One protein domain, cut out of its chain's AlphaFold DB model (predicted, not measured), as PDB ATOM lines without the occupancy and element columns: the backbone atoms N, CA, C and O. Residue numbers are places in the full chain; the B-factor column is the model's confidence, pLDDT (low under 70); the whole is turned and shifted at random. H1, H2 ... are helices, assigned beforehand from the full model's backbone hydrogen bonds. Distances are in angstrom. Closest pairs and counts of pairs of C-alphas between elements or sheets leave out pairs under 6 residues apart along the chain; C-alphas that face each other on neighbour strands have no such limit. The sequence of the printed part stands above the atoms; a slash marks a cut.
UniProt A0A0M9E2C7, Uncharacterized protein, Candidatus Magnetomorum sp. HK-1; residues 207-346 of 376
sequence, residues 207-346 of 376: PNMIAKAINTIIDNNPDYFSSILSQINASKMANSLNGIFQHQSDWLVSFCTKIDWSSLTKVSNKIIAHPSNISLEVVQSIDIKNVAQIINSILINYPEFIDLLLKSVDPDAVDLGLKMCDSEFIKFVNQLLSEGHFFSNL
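What this domain is: This is residues 207 to 346 of the 376 residues of an uncharacterized protein of Candidatus Magnetomorum sp. HK-1 (UniProt A0A0M9E2C7). The chain is wound in stacked turns of three short helices each: H1, H2 and H3 make the first turn, H4, H5 and H6 the second, H7, H8 and H9 the third, and H10 begins a fourth. Like-placed helices of successive turns make three rows, H1-H4-H7-H10, H2-H5-H8 and H3-H6-H9, the last loose between H6 and H9. The printed part has 140 residues with ten named helices, H1 to H10 in order, and no named strand; the class is all helix. It is compact, with a radius of gyration of the C-alphas of 14.8 A, and spans 39 by 31 by 28 A.

How they stand to each other: With residues 207 to 212 alone, H1 (residues 207 to 220) touches H4 (residues 249 to 258); the closest C-alphas are those of Pro 207 and Phe 255, 4.5 A apart, at a tilt of 33 degrees, only just shallow. H2 (residues 222 to 229) touches H5 (residues 261 to 272) at a steep tilt of 65 degrees, closest at the C-alphas of Ser 226 and Val 267, 5.9 A. H3 (residues 234 to 245) touches H6 (residues 278 to 285) with its residues 234 to 239 alone, closest at the C-alphas of Ala 234 and Val 282, 4.7 A. H4 touches H7 (residues 288 to 301), closest at the C-alphas of Val 253 and Ile 298, 6.1 A. H5 touches H8 (residues 305 to 312), closest at the C-alphas of Thr 265 and Ser 312, 5.7 A. H6 and H9 (residues 315 to 324) are close but not clearly touching, with the C-alphas of Leu 280 and Gly 321 7.8 A apart. H7 touches H10 (residues 327 to 338) at a shallow tilt of 21 degrees, the same way, closest at the C-alphas of Ile 288 and Phe 332, 7.0 A. H1 and H10 are apart. Every O i to N i+4 pair is within hydrogen-bond range in H1 to H10.

Where its parts are: H1 begins at C-alpha 207 (35.389, -21.769, 9.084) and is 20.0 A long. H7 is 19.8 A, H3 16.1 A, H5 15.7 A and H10 15.6 A; H10 ends at C-alpha 338 (24.455, 6.535, 14.714). H2, H4, H6, H8 and H9 are shorter.

The domain as a whole: The C-alphas of Asn 220 and Ser 338 are the two farthest apart, 40.2 A. The printed part has no cut, and the nine links are tight. The mean pLDDT of the printed part is 74.6; residues 274 to 283 and 312 to 346 are among the 49 under 70.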
ATOM      1  N   PRO A 207      36.711 -22.399   9.126       92.81
ATOM      2  CA  PRO A 207      35.389 -21.769   9.084       92.81
ATOM      3  C   PRO A 207      34.559 -22.151   7.853       92.81
ATOM      4  O   PRO A 207      33.365 -22.435   7.944       92.81
ATOM      5  N   ASN A 208      35.205 -22.198   6.686       92.88
ATOM      6  CA  ASN A 208      34.610 -22.598   5.411       92.88
ATOM      7  C   ASN A 208      34.084 -24.044   5.433       92.88
ATOM      8  O   ASN A 208      33.066 -24.331   4.803       92.88
ATOM      9  N   MET A 209      34.754 -24.949   6.150       92.00
ATOM     10  CA  MET A 209      34.380 -26.357   6.241       92.00
ATOM     11  C   MET A 209      33.127 -26.530   7.099       92.00
ATOM     12  O   MET A 209      32.208 -27.241   6.689       92.00
ATOM     13  N   ILE A 210      33.041 -25.824   8.235       90.00
ATOM     14  CA  ILE A 210      31.825 -25.815   9.066       90.00
ATOM     15  C   ILE A 210      30.676 -25.171   8.304       90.00
ATOM     16  O   ILE A 210      29.599 -25.756   8.242       90.00
ATOM     17  N   ALA A 211      30.899 -24.008   7.686       91.88
ATOM     18  CA  ALA A 211      29.863 -23.323   6.921       91.88
ATOM     19  C   ALA A 211      29.301 -24.222   5.811       91.88
ATOM     20  O   ALA A 211      28.091 -24.394   5.700       91.88
ATOM     21  N   LYS A 212      30.174 -24.889   5.045       91.12
ATOM     22  CA  LYS A 212      29.762 -25.838   4.005       91.12
ATOM     23  C   LYS A 212      28.983 -27.026   4.572       91.12
ATOM     24  O   LYS A 212      27.983 -27.428   3.973       91.12
ATOM     25  N   ALA A 213      29.427 -27.596   5.693       90.38
ATOM     26  CA  ALA A 213      28.728 -28.701   6.344       90.38
ATOM     27  C   ALA A 213      27.330 -28.272   6.815       90.38
ATOM     28  O   ALA A 213      26.360 -28.965   6.516       90.38
ATOM     29  N   ILE A 214      27.214 -27.109   7.465       91.19
ATOM     30  CA  ILE A 214      25.935 -26.547   7.912       91.19
ATOM     31  C   ILE A 214      25.017 -26.280   6.718       91.19
ATOM     32  O   ILE A 214      23.903 -26.788   6.718       91.19
ATOM     33  N   ASN A 215      25.486 -25.580   5.678       92.38
ATOM     34  CA  ASN A 215      24.692 -25.325   4.468       92.38
ATOM     35  C   ASN A 215      24.152 -26.632   3.884       92.38
ATOM     36  O   ASN A 215      22.959 -26.766   3.649       92.38
ATOM     37  N   THR A 216      25.013 -27.645   3.758       91.31
ATOM     38  CA  THR A 216      24.619 -28.955   3.227       91.31
ATOM     39  C   THR A 216      23.567 -29.642   4.103       91.31
ATOM     40  O   THR A 216      22.672 -30.298   3.576       91.31
ATOM     41  N   ILE A 217      23.660 -29.538   5.431       91.38
ATOM     42  CA  ILE A 217      22.649 -30.106   6.334       91.38
ATOM     43  C   ILE A 217      21.332 -29.350   6.180       91.38
ATOM     44  O   ILE A 217      20.293 -29.988   6.055       91.38
ATOM     45  N   ILE A 218      21.366 -28.017   6.150       91.94
ATOM     46  CA  ILE A 218      20.163 -27.191   6.021       91.94
ATOM     47  C   ILE A 218      19.468 -27.433   4.680       91.94
ATOM     48  O   ILE A 218      18.251 -27.598   4.651       91.94
ATOM     49  N   ASP A 219      20.227 -27.486   3.588       91.31
ATOM     50  CA  ASP A 219      19.684 -27.674   2.243       91.31
ATOM     51  C   ASP A 219      19.024 -29.048   2.086       91.31
ATOM     52  O   ASP A 219      17.984 -29.168   1.441       91.31
ATOM     53  N   ASN A 220      19.609 -30.085   2.696       90.75
ATOM     54  CA  ASN A 220      19.096 -31.449   2.590       90.75
ATOM     55  C   ASN A 220      18.032 -31.782   3.642       90.75
ATOM     56  O   ASN A 220      17.173 -32.625   3.391       90.75
ATOM     57  N   ASN A 221      18.110 -31.187   4.834       92.62
ATOM     58  CA  ASN A 221      17.248 -31.529   5.960       92.62
ATOM     59  C   ASN A 221      17.100 -30.352   6.954       92.62
ATOM     60  O   ASN A 221      17.671 -30.366   8.051       92.62
ATOM     61  N   PRO A 222      16.324 -29.311   6.598       90.69
ATOM     62  CA  PRO A 222      16.178 -28.118   7.434       90.69
ATOM     63  C   PRO A 222      15.476 -28.410   8.769       90.69
ATOM     64  O   PRO A 222      15.755 -27.739   9.762       90.69
ATOM     65  N   ASP A 223      14.588 -29.410   8.811       90.88
ATOM     66  CA  ASP A 223      13.913 -29.831  10.045       90.88
ATOM     67  C   ASP A 223      14.888 -30.491  11.019       90.88
ATOM     68  O   ASP A 223      14.889 -30.151  12.198       90.88
ATOM     69  N   TYR A 224      15.791 -31.340  10.519       91.56
ATOM     70  CA  TYR A 224      16.850 -31.939  11.329       91.56
ATOM     71  C   TYR A 224      17.724 -30.885  12.017       91.56
ATOM     72  O   TYR A 224      17.953 -30.949  13.225       91.56
ATOM     73  N   PHE A 225      18.174 -29.875  11.266       90.81
ATOM     74  CA  PHE A 225      18.987 -28.799  11.834       90.81
ATOM     75  C   PHE A 225      18.203 -27.967  12.859       90.81
ATOM     76  O   PHE A 225      18.726 -27.668  13.933       90.81
ATOM     77  N   SER A 226      16.930 -27.662  12.578       88.00
ATOM     78  CA  SER A 226      16.042 -26.994  13.538       88.00
ATOM     79  C   SER A 226      15.867 -27.812  14.823       88.00
ATOM     80  O   SER A 226      15.891 -27.243  15.912       88.00
ATOM     81  N   SER A 227      15.724 -29.138  14.716       90.56
ATOM     82  CA  SER A 227      15.617 -30.034  15.872       90.56
ATOM     83  C   SER A 227      16.904 -30.098  16.690       90.56
ATOM     84  O   SER A 227      16.821 -30.160  17.910       90.56
ATOM     85  N   ILE A 228      18.091 -30.048  16.071       89.06
ATOM     86  CA  ILE A 228      19.354 -29.941  16.824       89.06
ATOM     87  C   ILE A 228      19.378 -28.636  17.616       89.06
ATOM     88  O   ILE A 228      19.650 -28.649  18.817       89.06
ATOM     89  N   LEU A 229      19.093 -27.514  16.949       87.25
ATOM     90  CA  LEU A 229      19.130 -26.198  17.581       87.25
ATOM     91  C   LEU A 229      18.146 -26.096  18.747       87.25
ATOM     92  O   LEU A 229      18.455 -25.426  19.727       87.25
ATOM     93  N   SER A 230      17.019 -26.814  18.701       86.69
ATOM     94  CA  SER A 230      16.068 -26.829  19.812       86.69
ATOM     95  C   SER A 230      16.512 -27.603  21.047       86.69
ATOM     96  O   SER A 230      15.904 -27.446  22.101       86.69
ATOM     97  N   GLN A 231      17.547 -28.437  20.940       88.81
ATOM     98  CA  GLN A 231      18.130 -29.137  22.089       88.81
ATOM     99  C   GLN A 231      19.303 -28.379  22.716       88.81
ATOM    100  O   GLN A 231      19.726 -28.711  23.823       88.81
ATOM    101  N   ILE A 232      19.861 -27.397  22.004       86.62
ATOM    102  CA  ILE A 232      21.012 -26.631  22.473       86.62
ATOM    103  C   ILE A 232      20.503 -25.412  23.244       86.62
ATOM    104  O   ILE A 232      19.692 -24.626  22.762       86.62
ATOM    105  N   ASN A 233      21.010 -25.233  24.458       87.56
ATOM    106  CA  ASN A 233      20.764 -24.068  25.282       87.56
ATOM    107  C   ASN A 233      21.359 -22.828  24.604       87.56
ATOM    108  O   ASN A 233      22.578 -22.638  24.530       87.56
ATOM    109  N   ALA A 234      20.447 -21.976  24.159       82.31
ATOM    110  CA  ALA A 234      20.683 -20.687  23.539       82.31
ATOM    111  C   ALA A 234      21.769 -19.854  24.239       82.31
ATOM    112  O   ALA A 234      22.747 -19.443  23.610       82.31
ATOM    113  N   SER A 235      21.634 -19.651  25.552       82.00
ATOM    114  CA  SER A 235      22.555 -18.816  26.329       82.00
ATOM    115  C   SER A 235      23.983 -19.371  26.349       82.00
ATOM    116  O   SER A 235      24.964 -18.643  26.180       82.00
ATOM    117  N   LYS A 236      24.143 -20.689  26.492       84.62
ATOM    118  CA  LYS A 236      25.468 -21.329  26.488       84.62
ATOM    119  C   LYS A 236      26.113 -21.301  25.108       84.62
ATOM    120  O   LYS A 236      27.322 -21.058  25.006       84.62
ATOM    121  N   MET A 237      25.321 -21.502  24.052       82.94
ATOM    122  CA  MET A 237      25.773 -21.326  22.672       82.94
ATOM    123  C   MET A 237      26.272 -19.900  22.443       82.94
ATOM    124  O   MET A 237      27.408 -19.732  22.003       82.94
ATOM    125  N   ALA A 238      25.492 -18.893  22.840       79.94
ATOM    126  CA  ALA A 238      25.889 -17.490  22.775       79.94
ATOM    127  C   ALA A 238      27.199 -17.219  23.532       79.94
ATOM    128  O   ALA A 238      28.125 -16.647  22.969       79.94
ATOM    129  N   ASN A 239      27.352 -17.730  24.756       82.38
ATOM    130  CA  ASN A 239      28.594 -17.592  25.525       82.38
ATOM    131  C   ASN A 239      29.810 -18.238  24.838       82.38
ATOM    132  O   ASN A 239      30.922 -17.705  24.881       82.38
ATOM    133  N   SER A 240      29.609 -19.381  24.181       82.25
ATOM    134  CA  SER A 240      30.673 -20.050  23.424       82.25
ATOM    135  C   SER A 240      31.069 -19.233  22.194       82.25
ATOM    136  O   SER A 240      32.261 -19.062  21.934       82.25
ATOM    137  N   LEU A 241      30.079 -18.671  21.493       80.38
ATOM    138  CA  LEU A 241      30.283 -17.764  20.366       80.38
ATOM    139  C   LEU A 241      30.996 -16.480  20.799       80.38
ATOM    140  O   LEU A 241      31.995 -16.128  20.184       80.38
ATOM    141  N   ASN A 242      30.602 -15.859  21.913       81.69
ATOM    142  CA  ASN A 242      31.285 -14.690  22.480       81.69
ATOM    143  C   ASN A 242      32.777 -14.974  22.719       81.69
ATOM    144  O   ASN A 242      33.638 -14.148  22.420       81.69
ATOM    145  N   GLY A 243      33.103 -16.178  23.197       82.62
ATOM    146  CA  GLY A 243      34.486 -16.607  23.371       82.62
ATOM    147  C   GLY A 243      35.277 -16.715  22.062       82.62
ATOM    148  O   GLY A 243      36.487 -16.491  22.083       82.62
ATOM    149  N   ILE A 244      34.624 -17.066  20.952       79.94
ATOM    150  CA  ILE A 244      35.221 -17.066  19.608       79.94
ATOM    151  C   ILE A 244      35.355 -15.622  19.113       79.94
ATOM    152  O   ILE A 244      36.423 -15.241  18.644       79.94
ATOM    153  N   PHE A 245      34.321 -14.797  19.302       78.75
ATOM    154  CA  PHE A 245      34.280 -13.398  18.864       78.75
ATOM    155  C   PHE A 245      35.457 -12.593  19.417       78.75
ATOM    156  O   PHE A 245      36.098 -11.848  18.682       78.75
ATOM    157  N   GLN A 246      35.790 -12.801  20.691       80.88
ATOM    158  CA  GLN A 246      36.862 -12.074  21.373       80.88
ATOM    159  C   GLN A 246      38.280 -12.428  20.902       80.88
ATOM    160  O   GLN A 246      39.206 -11.657  21.152       80.88
ATOM    161  N   HIS A 247      38.495 -13.590  20.279       80.94
ATOM    162  CA  HIS A 247      39.853 -14.055  19.953       80.94
ATOM    163  C   HIS A 247      40.058 -14.446  18.492       80.94
ATOM    164  O   HIS A 247      41.193 -14.693  18.095       80.94
ATOM    165  N   GLN A 248      38.986 -14.562  17.710       80.62
ATOM    166  CA  GLN A 248      39.018 -15.110  16.358       80.62
ATOM    167  C   GLN A 248      38.011 -14.404  15.444       80.62
ATOM    168  O   GLN A 248      37.202 -15.042  14.768       80.62
ATOM    169  N   SER A 249      38.066 -13.072  15.403       80.06
ATOM    170  CA  SER A 249      37.244 -12.264  14.496       80.06
ATOM    171  C   SER A 249      37.368 -12.730  13.043       80.06
ATOM    172  O   SER A 249      36.356 -12.895  12.370       80.06
ATOM    173  N   ASP A 250      38.582 -13.043  12.582       86.38
ATOM    174  CA  ASP A 250      38.839 -13.474  11.200       86.38
ATOM    175  C   ASP A 250      38.205 -14.833  10.889       86.38
ATOM    176  O   ASP A 250      37.674 -15.048   9.796       86.38
ATOM    177  N   TRP A 251      38.215 -15.745  11.870       89.00
ATOM    178  CA  TRP A 251      37.545 -17.038  11.757       89.00
ATOM    179  C   TRP A 251      36.052 -16.825  11.516       89.00
ATOM    180  O   TRP A 251      35.481 -17.399  10.593       89.00
ATOM    181  N   LEU A 252      35.429 -15.941  12.297       83.94
ATOM    182  CA  LEU A 252      34.002 -15.678  12.184       83.94
ATOM    183  C   LEU A 252      33.645 -14.932  10.901       83.94
ATOM    184  O   LEU A 252      32.674 -15.296  10.252       83.94
ATOM    185  N   VAL A 253      34.429 -13.928  10.504       83.12
ATOM    186  CA  VAL A 253      34.247 -13.235   9.219       83.12
ATOM    187  C   VAL A 253      34.292 -14.252   8.072       83.12
ATOM    188  O   VAL A 253      33.421 -14.264   7.202       83.12
ATOM    189  N   SER A 254      35.255 -15.175   8.101       88.88
ATOM    190  CA  SER A 254      35.351 -16.265   7.127       88.88
ATOM    191  C   SER A 254      34.147 -17.215   7.192       88.88
ATOM    192  O   SER A 254      33.592 -17.577   6.158       88.88
ATOM    193  N   PHE A 255      33.668 -17.575   8.385       89.50
ATOM    194  CA  PHE A 255      32.454 -18.379   8.545       89.50
ATOM    195  C   PHE A 255      31.222 -17.673   7.952       89.50
ATOM    196  O   PHE A 255      30.534 -18.226   7.093       89.50
ATOM    197  N   CYS A 256      30.975 -16.427   8.358       85.56
ATOM    198  CA  CYS A 256      29.834 -15.613   7.946       85.56
ATOM    199  C   CYS A 256      29.816 -15.328   6.439       85.56
ATOM    200  O   CYS A 256      28.746 -15.241   5.851       85.56
ATOM    201  N   THR A 257      30.971 -15.220   5.786       86.50
ATOM    202  CA  THR A 257      31.039 -15.029   4.323       86.50
ATOM    203  C   THR A 257      30.835 -16.324   3.531       86.50
ATOM    204  O   THR A 257      30.664 -16.280   2.313       86.50
ATOM    205  N   LYS A 258      30.866 -17.492   4.188       92.88
ATOM    206  CA  LYS A 258      30.678 -18.808   3.551       92.88
ATOM    207  C   LYS A 258      29.349 -19.471   3.883       92.88
ATOM    208  O   LYS A 258      28.932 -20.374   3.156       92.88
ATOM    209  N   ILE A 259      28.700 -19.062   4.965       91.06
ATOM    210  CA  ILE A 259      27.383 -19.572   5.328       91.06
ATOM    211  C   ILE A 259      26.326 -19.040   4.347       91.06
ATOM    212  O   ILE A 259      26.362 -17.878   3.941       91.06
ATOM    213  N   ASP A 260      25.401 -19.901   3.928       90.94
ATOM    214  CA  ASP A 260      24.272 -19.508   3.089       90.94
ATOM    215  C   ASP A 260      23.175 -18.932   3.985       90.94
ATOM    216  O   ASP A 260      22.363 -19.650   4.577       90.94
ATOM    217  N   TRP A 261      23.167 -17.604   4.085       84.50
ATOM    218  CA  TRP A 261      22.192 -16.861   4.876       84.50
ATOM    219  C   TRP A 261      20.754 -17.123   4.447       84.50
ATOM    220  O   TRP A 261      19.875 -17.147   5.299       84.50
ATOM    221  N   SER A 262      20.501 -17.391   3.162       83.94
ATOM    222  CA  SER A 262      19.146 -17.687   2.690       83.94
ATOM    223  C   SER A 262      18.631 -19.011   3.257       83.94
ATOM    224  O   SER A 262      17.463 -19.125   3.635       83.94
ATOM    225  N   SER A 263      19.513 -20.004   3.373       85.56
ATOM    226  CA  SER A 263      19.208 -21.287   3.996       85.56
ATOM    227  C   SER A 263      19.101 -21.164   5.517       85.56
ATOM    228  O   SER A 263      18.146 -21.690   6.094       85.56
ATOM    229  N   LEU A 264      19.968 -20.380   6.167       81.06
ATOM    230  CA  LEU A 264      19.816 -20.068   7.592       81.06
ATOM    231  C   LEU A 264      18.492 -19.364   7.913       81.06
ATOM    232  O   LEU A 264      17.846 -19.741   8.887       81.06
ATOM    233  N   THR A 265      18.039 -18.407   7.098       76.62
ATOM    234  CA  THR A 265      16.747 -17.729   7.304       76.62
ATOM    235  C   THR A 265      15.585 -18.720   7.294       76.62
ATOM    236  O   THR A 265      14.688 -18.613   8.127       76.62
ATOM    237  N   LYS A 266      15.606 -19.746   6.428       81.75
ATOM    238  CA  LYS A 266      14.563 -20.793   6.418       81.75
ATOM    239  C   LYS A 266      14.487 -21.530   7.756       81.75
ATOM    240  O   LYS A 266      13.391 -21.779   8.252       81.75
ATOM    241  N   VAL A 267      15.636 -21.876   8.337       82.00
ATOM    242  CA  VAL A 267      15.710 -22.530   9.654       82.00
ATOM    243  C   VAL A 267      15.284 -21.563  10.750       82.00
ATOM    244  O   VAL A 267      14.477 -21.929  11.596       82.00
ATOM    245  N   SER A 268      15.782 -20.326  10.720       74.38
ATOM    246  CA  SER A 268      15.434 -19.290  11.693       74.38
ATOM    247  C   SER A 268      13.925 -19.078  11.751       74.38
ATOM    248  O   SER A 268      13.342 -19.135  12.826       74.38
ATOM    249  N   ASN A 269      13.267 -18.944  10.599       75.88
ATOM    250  CA  ASN A 269      11.818 -18.766  10.527       75.88
ATOM    251  C   ASN A 269      11.066 -19.985  11.073       75.88
ATOM    252  O   ASN A 269      10.045 -19.822  11.739       75.88
ATOM    253  N   LYS A 270      11.582 -21.204  10.856       78.31
ATOM    254  CA  LYS A 270      11.032 -22.412  11.488       78.31
ATOM    255  C   LYS A 270      11.180 -22.369  13.005       78.31
ATOM    256  O   LYS A 270      10.210 -22.663  13.690       78.31
ATOM    257  N   ILE A 271      12.339 -21.984  13.535       72.25
ATOM    258  CA  ILE A 271      12.561 -21.882  14.985       72.25
ATOM    259  C   ILE A 271      11.672 -20.795  15.590       72.25
ATOM    260  O   ILE A 271      11.016 -21.050  16.586       72.25
ATOM    261  N   ILE A 272      11.593 -19.615  14.973       68.62
ATOM    262  CA  ILE A 272      10.751 -18.502  15.438       68.62
ATOM    263  C   ILE A 272       9.270 -18.901  15.443       68.62
ATOM    264  O   ILE A 272       8.546 -18.572  16.380       68.62
ATOM    265  N   ALA A 273       8.823 -19.662  14.439       74.69
ATOM    266  CA  ALA A 273       7.466 -20.201  14.394       74.69
ATOM    267  C   ALA A 273       7.174 -21.232  15.506       74.69
ATOM    268  O   ALA A 273       6.006 -21.546  15.735       74.69
ATOM    269  N   HIS A 274       8.199 -21.742  16.200       69.56
ATOM    270  CA  HIS A 274       8.076 -22.626  17.360       69.56
ATOM    271  C   HIS A 274       8.450 -21.853  18.643       69.56
ATOM    272  O   HIS A 274       9.630 -21.737  18.968       69.56
ATOM    273  N   PRO A 275       7.473 -21.355  19.429       52.59
ATOM    274  CA  PRO A 275       7.683 -20.397  20.527       52.59
ATOM    275  C   PRO A 275       8.554 -20.850  21.713       52.59
ATOM    276  O   PRO A 275       8.648 -20.129  22.702       52.59
ATOM    277  N   SER A 276       9.170 -22.033  21.682       58.34
ATOM    278  CA  SER A 276      10.054 -22.508  22.746       58.34
ATOM    279  C   SER A 276      11.419 -21.790  22.708       58.34
ATOM    280  O   SER A 276      12.400 -22.323  22.203       58.34
ATOM    281  N   ASN A 277      11.447 -20.567  23.249       54.84
ATOM    282  CA  ASN A 277      12.521 -19.859  23.978       54.84
ATOM    283  C   ASN A 277      13.932 -19.647  23.381       54.84
ATOM    284  O   ASN A 277      14.707 -18.907  23.982       54.84
ATOM    285  N   ILE A 278      14.305 -20.210  22.231       58.03
ATOM    286  CA  ILE A 278      15.712 -20.140  21.775       58.03
ATOM    287  C   ILE A 278      16.107 -18.728  21.316       58.03
ATOM    288  O   ILE A 278      17.193 -18.258  21.643       58.03
ATOM    289  N   SER A 279      15.245 -18.027  20.574       61.50
ATOM    290  CA  SER A 279      15.623 -16.757  19.935       61.50
ATOM    291  C   SER A 279      15.908 -15.638  20.941       61.50
ATOM    292  O   SER A 279      16.895 -14.922  20.780       61.50
ATOM    293  N   LEU A 280      15.103 -15.511  22.001       65.50
ATOM    294  CA  LEU A 280      15.261 -14.426  22.972       65.50
ATOM    295  C   LEU A 280      16.484 -14.632  23.874       65.50
ATOM    296  O   LEU A 280      17.266 -13.705  24.062       65.50
ATOM    297  N   GLU A 281      16.696 -15.851  24.377       69.56
ATOM    298  CA  GLU A 281      17.845 -16.158  25.237       69.56
ATOM    299  C   GLU A 281      19.181 -16.004  24.497       69.56
ATOM    300  O   GLU A 281      20.157 -15.548  25.097       69.56
ATOM    301  N   VAL A 282      19.241 -16.355  23.200       68.69
ATOM    302  CA  VAL A 282      20.448 -16.140  22.381       68.69
ATOM    303  C   VAL A 282      20.731 -14.647  22.282       68.69
ATOM    304  O   VAL A 282      21.839 -14.225  22.601       68.69
ATOM    305  N   VAL A 283      19.741 -13.847  21.868       67.25
ATOM    306  CA  VAL A 283      19.912 -12.397  21.677       67.25
ATOM    307  C   VAL A 283      20.335 -11.718  22.980       67.25
ATOM    308  O   VAL A 283      21.256 -10.908  22.962       67.25
ATOM    309  N   GLN A 284      19.743 -12.106  24.113       72.94
ATOM    310  CA  GLN A 284      20.086 -11.571  25.437       72.94
ATOM    311  C   GLN A 284      21.475 -11.995  25.939       72.94
ATOM    312  O   GLN A 284      22.056 -11.316  26.779       72.94
ATOM    313  N   SER A 285      22.004 -13.126  25.466       78.81
ATOM    314  CA  SER A 285      23.281 -13.681  25.948       78.81
ATOM    315  C   SER A 285      24.468 -13.376  25.031       78.81
ATOM    316  O   SER A 285      25.619 -13.637  25.390       78.81
ATOM    317  N   ILE A 286      24.220 -12.880  23.821       76.12
ATOM    318  CA  ILE A 286      25.267 -12.488  22.880       76.12
ATOM    319  C   ILE A 286      25.895 -11.165  23.339       76.12
ATOM    320  O   ILE A 286      25.197 -10.235  23.724       76.12
ATOM    321  N   ASP A 287      27.225 -11.062  23.270       77.56
ATOM    322  CA  ASP A 287      27.936  -9.799  23.481       77.56
ATOM    323  C   ASP A 287      27.694  -8.903  22.266       77.56
ATOM    324  O   ASP A 287      28.392  -8.958  21.245       77.56
ATOM    325  N   ILE A 288      26.638  -8.105  22.384       69.81
ATOM    326  CA  ILE A 288      26.120  -7.242  21.335       69.81
ATOM    327  C   ILE A 288      27.202  -6.282  20.810       69.81
ATOM    328  O   ILE A 288      27.274  -6.030  19.607       69.81
ATOM    329  N   LYS A 289      28.096  -5.793  21.680       71.38
ATOM    330  CA  LYS A 289      29.199  -4.909  21.282       71.38
ATOM    331  C   LYS A 289      30.179  -5.627  20.355       71.38
ATOM    332  O   LYS A 289      30.573  -5.061  19.335       71.38
ATOM    333  N   ASN A 290      30.555  -6.866  20.672       70.75
ATOM    334  CA  ASN A 290      31.435  -7.646  19.797       70.75
ATOM    335  C   ASN A 290      30.741  -7.979  18.474       70.75
ATOM    336  O   ASN A 290      31.369  -7.894  17.419       70.75
ATOM    337  N   VAL A 291      29.444  -8.298  18.504       70.75
ATOM    338  CA  VAL A 291      28.665  -8.507  17.276       70.75
ATOM    339  C   VAL A 291      28.637  -7.249  16.416       70.75
ATOM    340  O   VAL A 291      28.869  -7.357  15.215       70.75
ATOM    341  N   ALA A 292      28.456  -6.064  17.005       69.50
ATOM    342  CA  ALA A 292      28.551  -4.788  16.294       69.50
ATOM    343  C   ALA A 292      29.890  -4.654  15.558       69.50
ATOM    344  O   ALA A 292      29.930  -4.371  14.364       69.50
ATOM    345  N   GLN A 293      30.992  -4.907  16.267       71.25
ATOM    346  CA  GLN A 293      32.346  -4.801  15.723       71.25
ATOM    347  C   GLN A 293      32.601  -5.805  14.597       71.25
ATOM    348  O   GLN A 293      33.220  -5.460  13.588       71.25
ATOM    349  N   ILE A 294      32.105  -7.034  14.747       70.94
ATOM    350  CA  ILE A 294      32.172  -8.073  13.719       70.94
ATOM    351  C   ILE A 294      31.370  -7.654  12.495       70.94
ATOM    352  O   ILE A 294      31.906  -7.697  11.392       70.94
ATOM    353  N   ILE A 295      30.114  -7.235  12.678       72.12
ATOM    354  CA  ILE A 295      29.254  -6.779  11.585       72.12
ATOM    355  C   ILE A 295      29.952  -5.632  10.863       72.12
ATOM    356  O   ILE A 295      30.173  -5.741   9.666       72.12
ATOM    357  N   ASN A 296      30.405  -4.602  11.577       71.50
ATOM    358  CA  ASN A 296      31.147  -3.488  10.988       71.50
ATOM    359  C   ASN A 296      32.374  -3.969  10.196       71.50
ATOM    360  O   ASN A 296      32.585  -3.536   9.066       71.50
ATOM    361  N   SER A 297      33.146  -4.915  10.738       72.50
ATOM    362  CA  SER A 297      34.299  -5.502  10.040       72.50
ATOM    363  C   SER A 297      33.891  -6.263   8.774       72.50
ATOM    364  O   SER A 297      34.583  -6.173   7.761       72.50
ATOM    365  N   ILE A 298      32.771  -6.990   8.799       73.44
ATOM    366  CA  ILE A 298      32.217  -7.659   7.617       73.44
ATOM    367  C   ILE A 298      31.777  -6.614   6.595       73.44
ATOM    368  O   ILE A 298      32.185  -6.714   5.450       73.44
ATOM    369  N   LEU A 299      31.018  -5.588   6.987       73.81
ATOM    370  CA  LEU A 299      30.501  -4.588   6.049       73.81
ATOM    371  C   LEU A 299      31.613  -3.753   5.401       73.81
ATOM    372  O   LEU A 299      31.496  -3.392   4.233       73.81
ATOM    373  N   ILE A 300      32.695  -3.466   6.132       72.81
ATOM    374  CA  ILE A 300      33.866  -2.759   5.591       72.81
ATOM    375  C   ILE A 300      34.577  -3.611   4.535       72.81
ATOM    376  O   ILE A 300      34.975  -3.091   3.494       72.81
ATOM    377  N   ASN A 301      34.751  -4.908   4.799       74.12
ATOM    378  CA  ASN A 301      35.535  -5.794   3.934       74.12
ATOM    379  C   ASN A 301      34.703  -6.487   2.837       74.12
ATOM    380  O   ASN A 301      35.269  -6.930   1.842       74.12
ATOM    381  N   TYR A 302      33.384  -6.573   3.018       79.31
ATOM    382  CA  TYR A 302      32.418  -7.291   2.179       79.31
ATOM    383  C   TYR A 302      31.102  -6.492   2.098       79.31
ATOM    384  O   TYR A 302      30.087  -6.895   2.671       79.31
ATOM    385  N   PRO A 303      31.085  -5.321   1.440       75.19
ATOM    386  CA  PRO A 303      29.910  -4.447   1.400       75.19
ATOM    387  C   PRO A 303      28.671  -5.107   0.771       75.19
ATOM    388  O   PRO A 303      27.547  -4.779   1.143       75.19
ATOM    389  N   GLU A 304      28.842  -6.085  -0.122       76.44
ATOM    390  CA  GLU A 304      27.760  -6.899  -0.690       76.44
ATOM    391  C   GLU A 304      27.002  -7.726   0.361       76.44
ATOM    392  O   GLU A 304      25.858  -8.133   0.140       76.44
ATOM    393  N   PHE A 305      27.619  -7.951   1.524       73.56
ATOM    394  CA  PHE A 305      26.985  -8.613   2.654       73.56
ATOM    395  C   PHE A 305      25.794  -7.820   3.189       73.56
ATOM    396  O   PHE A 305      24.871  -8.428   3.723       73.56
ATOM    397  N   ILE A 306      25.777  -6.492   3.013       72.50
ATOM    398  CA  ILE A 306      24.638  -5.648   3.391       72.50
ATOM    399  C   ILE A 306      23.383  -6.178   2.696       72.50
ATOM    400  O   ILE A 306      22.454  -6.605   3.367       72.50
ATOM    401  N   ASP A 307      23.369  -6.288   1.369       72.31
ATOM    402  CA  ASP A 307      22.182  -6.756   0.642       72.31
ATOM    403  C   ASP A 307      21.724  -8.158   1.069       72.31
ATOM    404  O   ASP A 307      20.523  -8.433   1.114       72.31
ATOM    405  N   LEU A 308      22.669  -9.051   1.379       69.38
ATOM    406  CA  LEU A 308      22.371 -10.399   1.870       69.38
ATOM    407  C   LEU A 308      21.747 -10.365   3.261       69.38
ATOM    408  O   LEU A 308      20.691 -10.963   3.463       69.38
ATOM    409  N   LEU A 309      22.361  -9.626   4.188       70.69
ATOM    410  CA  LEU A 309      21.870  -9.455   5.547       70.69
ATOM    411  C   LEU A 309      20.434  -8.926   5.516       70.69
ATOM    412  O   LEU A 309      19.552  -9.489   6.149       70.69
ATOM    413  N   LEU A 310      20.157  -7.930   4.685       70.62
ATOM    414  CA  LEU A 310      18.847  -7.283   4.627       70.62
ATOM    415  C   LEU A 310      17.774  -8.124   3.961       70.62
ATOM    416  O   LEU A 310      16.618  -8.060   4.359       70.62
ATOM    417  N   LYS A 311      18.148  -8.949   2.981       72.44
ATOM    418  CA  LYS A 311      17.244  -9.963   2.426       72.44
ATOM    419  C   LYS A 311      16.977 -11.100   3.412       72.44
ATOM    420  O   LYS A 311      15.945 -11.755   3.301       72.44
ATOM    421  N   SER A 312      17.916 -11.362   4.320       66.69
ATOM    422  CA  SER A 312      17.852 -12.471   5.280       66.69
ATOM    423  C   SER A 312      17.148 -12.118   6.592       66.69
ATOM    424  O   SER A 312      16.686 -13.019   7.294       66.69
ATOM    425  N   VAL A 313      17.063 -10.827   6.915       68.56
ATOM    426  CA  VAL A 313      16.447 -10.307   8.134       68.56
ATOM    427  C   VAL A 313      14.951 -10.104   7.901       68.56
ATOM    428  O   VAL A 313      14.548  -9.293   7.071       68.56
ATOM    429  N   ASP A 314      14.129 -10.839   8.649       68.94
ATOM    430  CA  ASP A 314      12.681 -10.642   8.676       68.94
ATOM    431  C   ASP A 314      12.356  -9.334   9.433       68.94
ATOM    432  O   ASP A 314      12.667  -9.237  10.627       68.94
ATOM    433  N   PRO A 315      11.759  -8.318   8.775       68.62
ATOM    434  CA  PRO A 315      11.406  -7.057   9.420       68.62
ATOM    435  C   PRO A 315      10.499  -7.238  10.640       68.62
ATOM    436  O   PRO A 315      10.659  -6.507  11.616       68.62
ATOM    437  N   ASP A 316       9.602  -8.227  10.615       65.31
ATOM    438  CA  ASP A 316       8.678  -8.498  11.717       65.31
ATOM    439  C   ASP A 316       9.423  -9.126  12.902       65.31
ATOM    440  O   ASP A 316       9.137  -8.813  14.057       65.31
ATOM    441  N   ALA A 317      10.438  -9.954  12.636       62.19
ATOM    442  CA  ALA A 317      11.310 -10.493  13.678       62.19
ATOM    443  C   ALA A 317      12.197  -9.406  14.307       62.19
ATOM    444  O   ALA A 317      12.447  -9.453  15.510       62.19
ATOM    445  N   VAL A 318      12.652  -8.417  13.524       65.12
ATOM    446  CA  VAL A 318      13.387  -7.253  14.052       65.12
ATOM    447  C   VAL A 318      12.482  -6.379  14.897       65.12
ATOM    448  O   VAL A 318      12.874  -6.014  15.997       65.12
ATOM    449  N   ASP A 319      11.287  -6.053  14.414       65.56
ATOM    450  CA  ASP A 319      10.313  -5.260  15.165       65.56
ATOM    451  C   ASP A 319       9.914  -5.963  16.470       65.56
ATOM    452  O   ASP A 319       9.946  -5.360  17.543       65.56
ATOM    453  N   LEU A 320       9.635  -7.268  16.411       59.50
ATOM    454  CA  LEU A 320       9.379  -8.082  17.595       59.50
ATOM    455  C   LEU A 320      10.595  -8.102  18.533       59.50
ATOM    456  O   LEU A 320      10.439  -7.898  19.734       59.50
ATOM    457  N   GLY A 321      11.805  -8.275  17.997       59.66
ATOM    458  CA  GLY A 321      13.050  -8.206  18.756       59.66
ATOM    459  C   GLY A 321      13.224  -6.859  19.460       59.66
ATOM    460  O   GLY A 321      13.448  -6.826  20.663       59.66
ATOM    461  N   LEU A 322      13.027  -5.746  18.754       62.59
ATOM    462  CA  LEU A 322      13.091  -4.388  19.303       62.59
ATOM    463  C   LEU A 322      12.057  -4.156  20.407       62.59
ATOM    464  O   LEU A 322      12.369  -3.514  21.406       62.59
ATOM    465  N   LYS A 323      10.846  -4.699  20.250       63.00
ATOM    466  CA  LYS A 323       9.776  -4.628  21.257       63.00
ATOM    467  C   LYS A 323      10.051  -5.488  22.491       63.00
ATOM    468  O   LYS A 323       9.521  -5.194  23.559       63.00
ATOM    469  N   MET A 324      10.815  -6.567  22.333       51.12
ATOM    470  CA  MET A 324      11.075  -7.556  23.383       51.12
ATOM    471  C   MET A 324      12.414  -7.365  24.097       51.12
ATOM    472  O   MET A 324      12.619  -7.962  25.155       51.12
ATOM    473  N   CYS A 325      13.333  -6.582  23.536       57.50
ATOM    474  CA  CYS A 325      14.647  -6.382  24.127       57.50
ATOM    475  C   CYS A 325      14.677  -5.217  25.122       57.50
ATOM    476  O   CYS A 325      13.860  -4.298  25.086       57.50
ATOM    477  N   ASP A 326      15.653  -5.266  26.025       58.38
ATOM    478  CA  ASP A 326      15.913  -4.192  26.971       58.38
ATOM    479  C   ASP A 326      16.535  -2.955  26.293       58.38
ATOM    480  O   ASP A 326      16.864  -2.930  25.102       58.38
ATOM    481  N   SER A 327      16.720  -1.900  27.088       64.94
ATOM    482  CA  SER A 327      17.332  -0.655  26.626       64.94
ATOM    483  C   SER A 327      18.744  -0.826  26.039       64.94
ATOM    484  O   SER A 327      19.175   0.057  25.303       64.94
ATOM    485  N   GLU A 328      19.475  -1.914  26.326       53.44
ATOM    486  CA  GLU A 328      20.821  -2.134  25.780       53.44
ATOM    487  C   GLU A 328      20.791  -2.601  24.327       53.44
ATOM    488  O   GLU A 328      21.562  -2.087  23.516       53.44
ATOM    489  N   PHE A 329      19.867  -3.490  23.951       59.88
ATOM    490  CA  PHE A 329      19.695  -3.846  22.537       59.88
ATOM    491  C   PHE A 329      19.242  -2.643  21.719       59.88
ATOM    492  O   PHE A 329      19.726  -2.423  20.608       59.88
ATOM    493  N   ILE A 330      18.357  -1.815  22.280       64.56
ATOM    494  CA  ILE A 330      17.941  -0.604  21.586       64.56
ATOM    495  C   ILE A 330      19.099   0.398  21.498       64.56
ATOM    496  O   ILE A 330      19.305   0.992  20.442       64.56
ATOM    497  N   LYS A 331      19.919   0.545  22.548       59.22
ATOM    498  CA  LYS A 331      21.169   1.324  22.485       59.22
ATOM    499  C   LYS A 331      22.121   0.794  21.423       59.22
ATOM    500  O   LYS A 331      22.713   1.600  20.720       59.22
ATOM    501  N   PHE A 332      22.245  -0.518  21.258       60.06
ATOM    502  CA  PHE A 332      23.040  -1.115  20.188       60.06
ATOM    503  C   PHE A 332      22.475  -0.830  18.806       60.06
ATOM    504  O   PHE A 332      23.225  -0.438  17.919       60.06
ATOM    505  N   VAL A 333      21.168  -0.988  18.619       63.62
ATOM    506  CA  VAL A 333      20.513  -0.654  17.353       63.62
ATOM    507  C   VAL A 333      20.734   0.828  17.063       63.62
ATOM    508  O   VAL A 333      21.164   1.173  15.969       63.62
ATOM    509  N   ASN A 334      20.584   1.699  18.064       63.25
ATOM    510  CA  ASN A 334      20.912   3.125  17.990       63.25
ATOM    511  C   ASN A 334      22.403   3.390  17.729       63.25
ATOM    512  O   ASN A 334      22.739   4.323  17.002       63.25
ATOM    513  N   GLN A 335      23.311   2.566  18.246       57.53
ATOM    514  CA  GLN A 335      24.740   2.655  17.960       57.53
ATOM    515  C   GLN A 335      25.028   2.281  16.499       57.53
ATOM    516  O   GLN A 335      25.650   3.064  15.785       57.53
ATOM    517  N   LEU A 336      24.473   1.170  16.005       54.44
ATOM    518  CA  LEU A 336      24.518   0.794  14.588       54.44
ATOM    519  C   LEU A 336      23.893   1.867  13.676       54.44
ATOM    520  O   LEU A 336      24.350   2.075  12.550       54.44
ATOM    521  N   LEU A 337      22.854   2.563  14.152       61.66
ATOM    522  CA  LEU A 337      22.187   3.666  13.452       61.66
ATOM    523  C   LEU A 337      23.030   4.950  13.423       61.66
ATOM    524  O   LEU A 337      23.087   5.618  12.390       61.66
ATOM    525  N   SER A 338      23.669   5.302  14.541       56.88
ATOM    526  CA  SER A 338      24.455   6.535  14.714       56.88
ATOM    527  C   SER A 338      25.844   6.466  14.085       56.88
ATOM    528  O   SER A 338      26.339   7.488  13.614       56.88
ATOM    529  N   GLU A 339      26.435   5.273  13.974       55.56
ATOM    530  CA  GLU A 339      27.684   5.048  13.236       55.56
ATOM    531  C   GLU A 339      27.491   5.147  11.705       55.56
ATOM    532  O   GLU A 339      28.448   5.044  10.949       55.56
ATOM    533  N   GLY A 340      26.270   5.405  11.213       47.66
ATOM    534  CA  GLY A 340      26.011   5.907   9.856       47.66
ATOM    535  C   GLY A 340      26.215   4.918   8.702       47.66
ATOM    536  O   GLY A 340      25.880   5.251   7.565       47.66
ATOM    537  N   HIS A 341      26.713   3.706   8.958       49.94
ATOM    538  CA  HIS A 341      27.074   2.736   7.918       49.94
ATOM    539  C   HIS A 341      26.009   1.664   7.644       49.94
ATOM    540  O   HIS A 341      25.922   1.171   6.520       49.94
ATOM    541  N   PHE A 342      25.179   1.319   8.632       48.09
ATOM    542  CA  PHE A 342      24.265   0.181   8.506       48.09
ATOM    543  C   PHE A 342      22.981   0.539   7.746       48.09
ATOM    544  O   PHE A 342      22.659  -0.095   6.743       48.09
ATOM    545  N   PHE A 343      22.268   1.596   8.166       49.88
ATOM    546  CA  PHE A 343      20.964   1.926   7.580       49.88
ATOM    547  C   PHE A 343      20.933   3.052   6.536       49.88
ATOM    548  O   PHE A 343      19.942   3.188   5.814       49.88
ATOM    549  N   SER A 344      22.018   3.815   6.368       45.94
ATOM    550  CA  SER A 344      22.139   4.748   5.236       45.94
ATOM    551  C   SER A 344      22.025   4.019   3.888       45.94
ATOM    552  O   SER A 344      21.421   4.556   2.961       45.94
ATOM    553  N   ASN A 345      22.485   2.765   3.837       41.88
ATOM    554  CA  ASN A 345      22.340   1.850   2.701       41.88
ATOM    555  C   ASN A 345      20.976   1.124   2.649       41.88
ATOM    556  O   ASN A 345      20.580   0.653   1.589       41.88
ATOM    557  N   LEU A 346      20.218   1.084   3.754       40.69
ATOM    558  CA  LEU A 346      18.857   0.514   3.835       40.69
ATOM    559  C   LEU A 346      17.727   1.492   3.535       40.69
ATOM    560  O   LEU A 346      16.570   1.088   3.444       40.69
TER     561      LEU A 346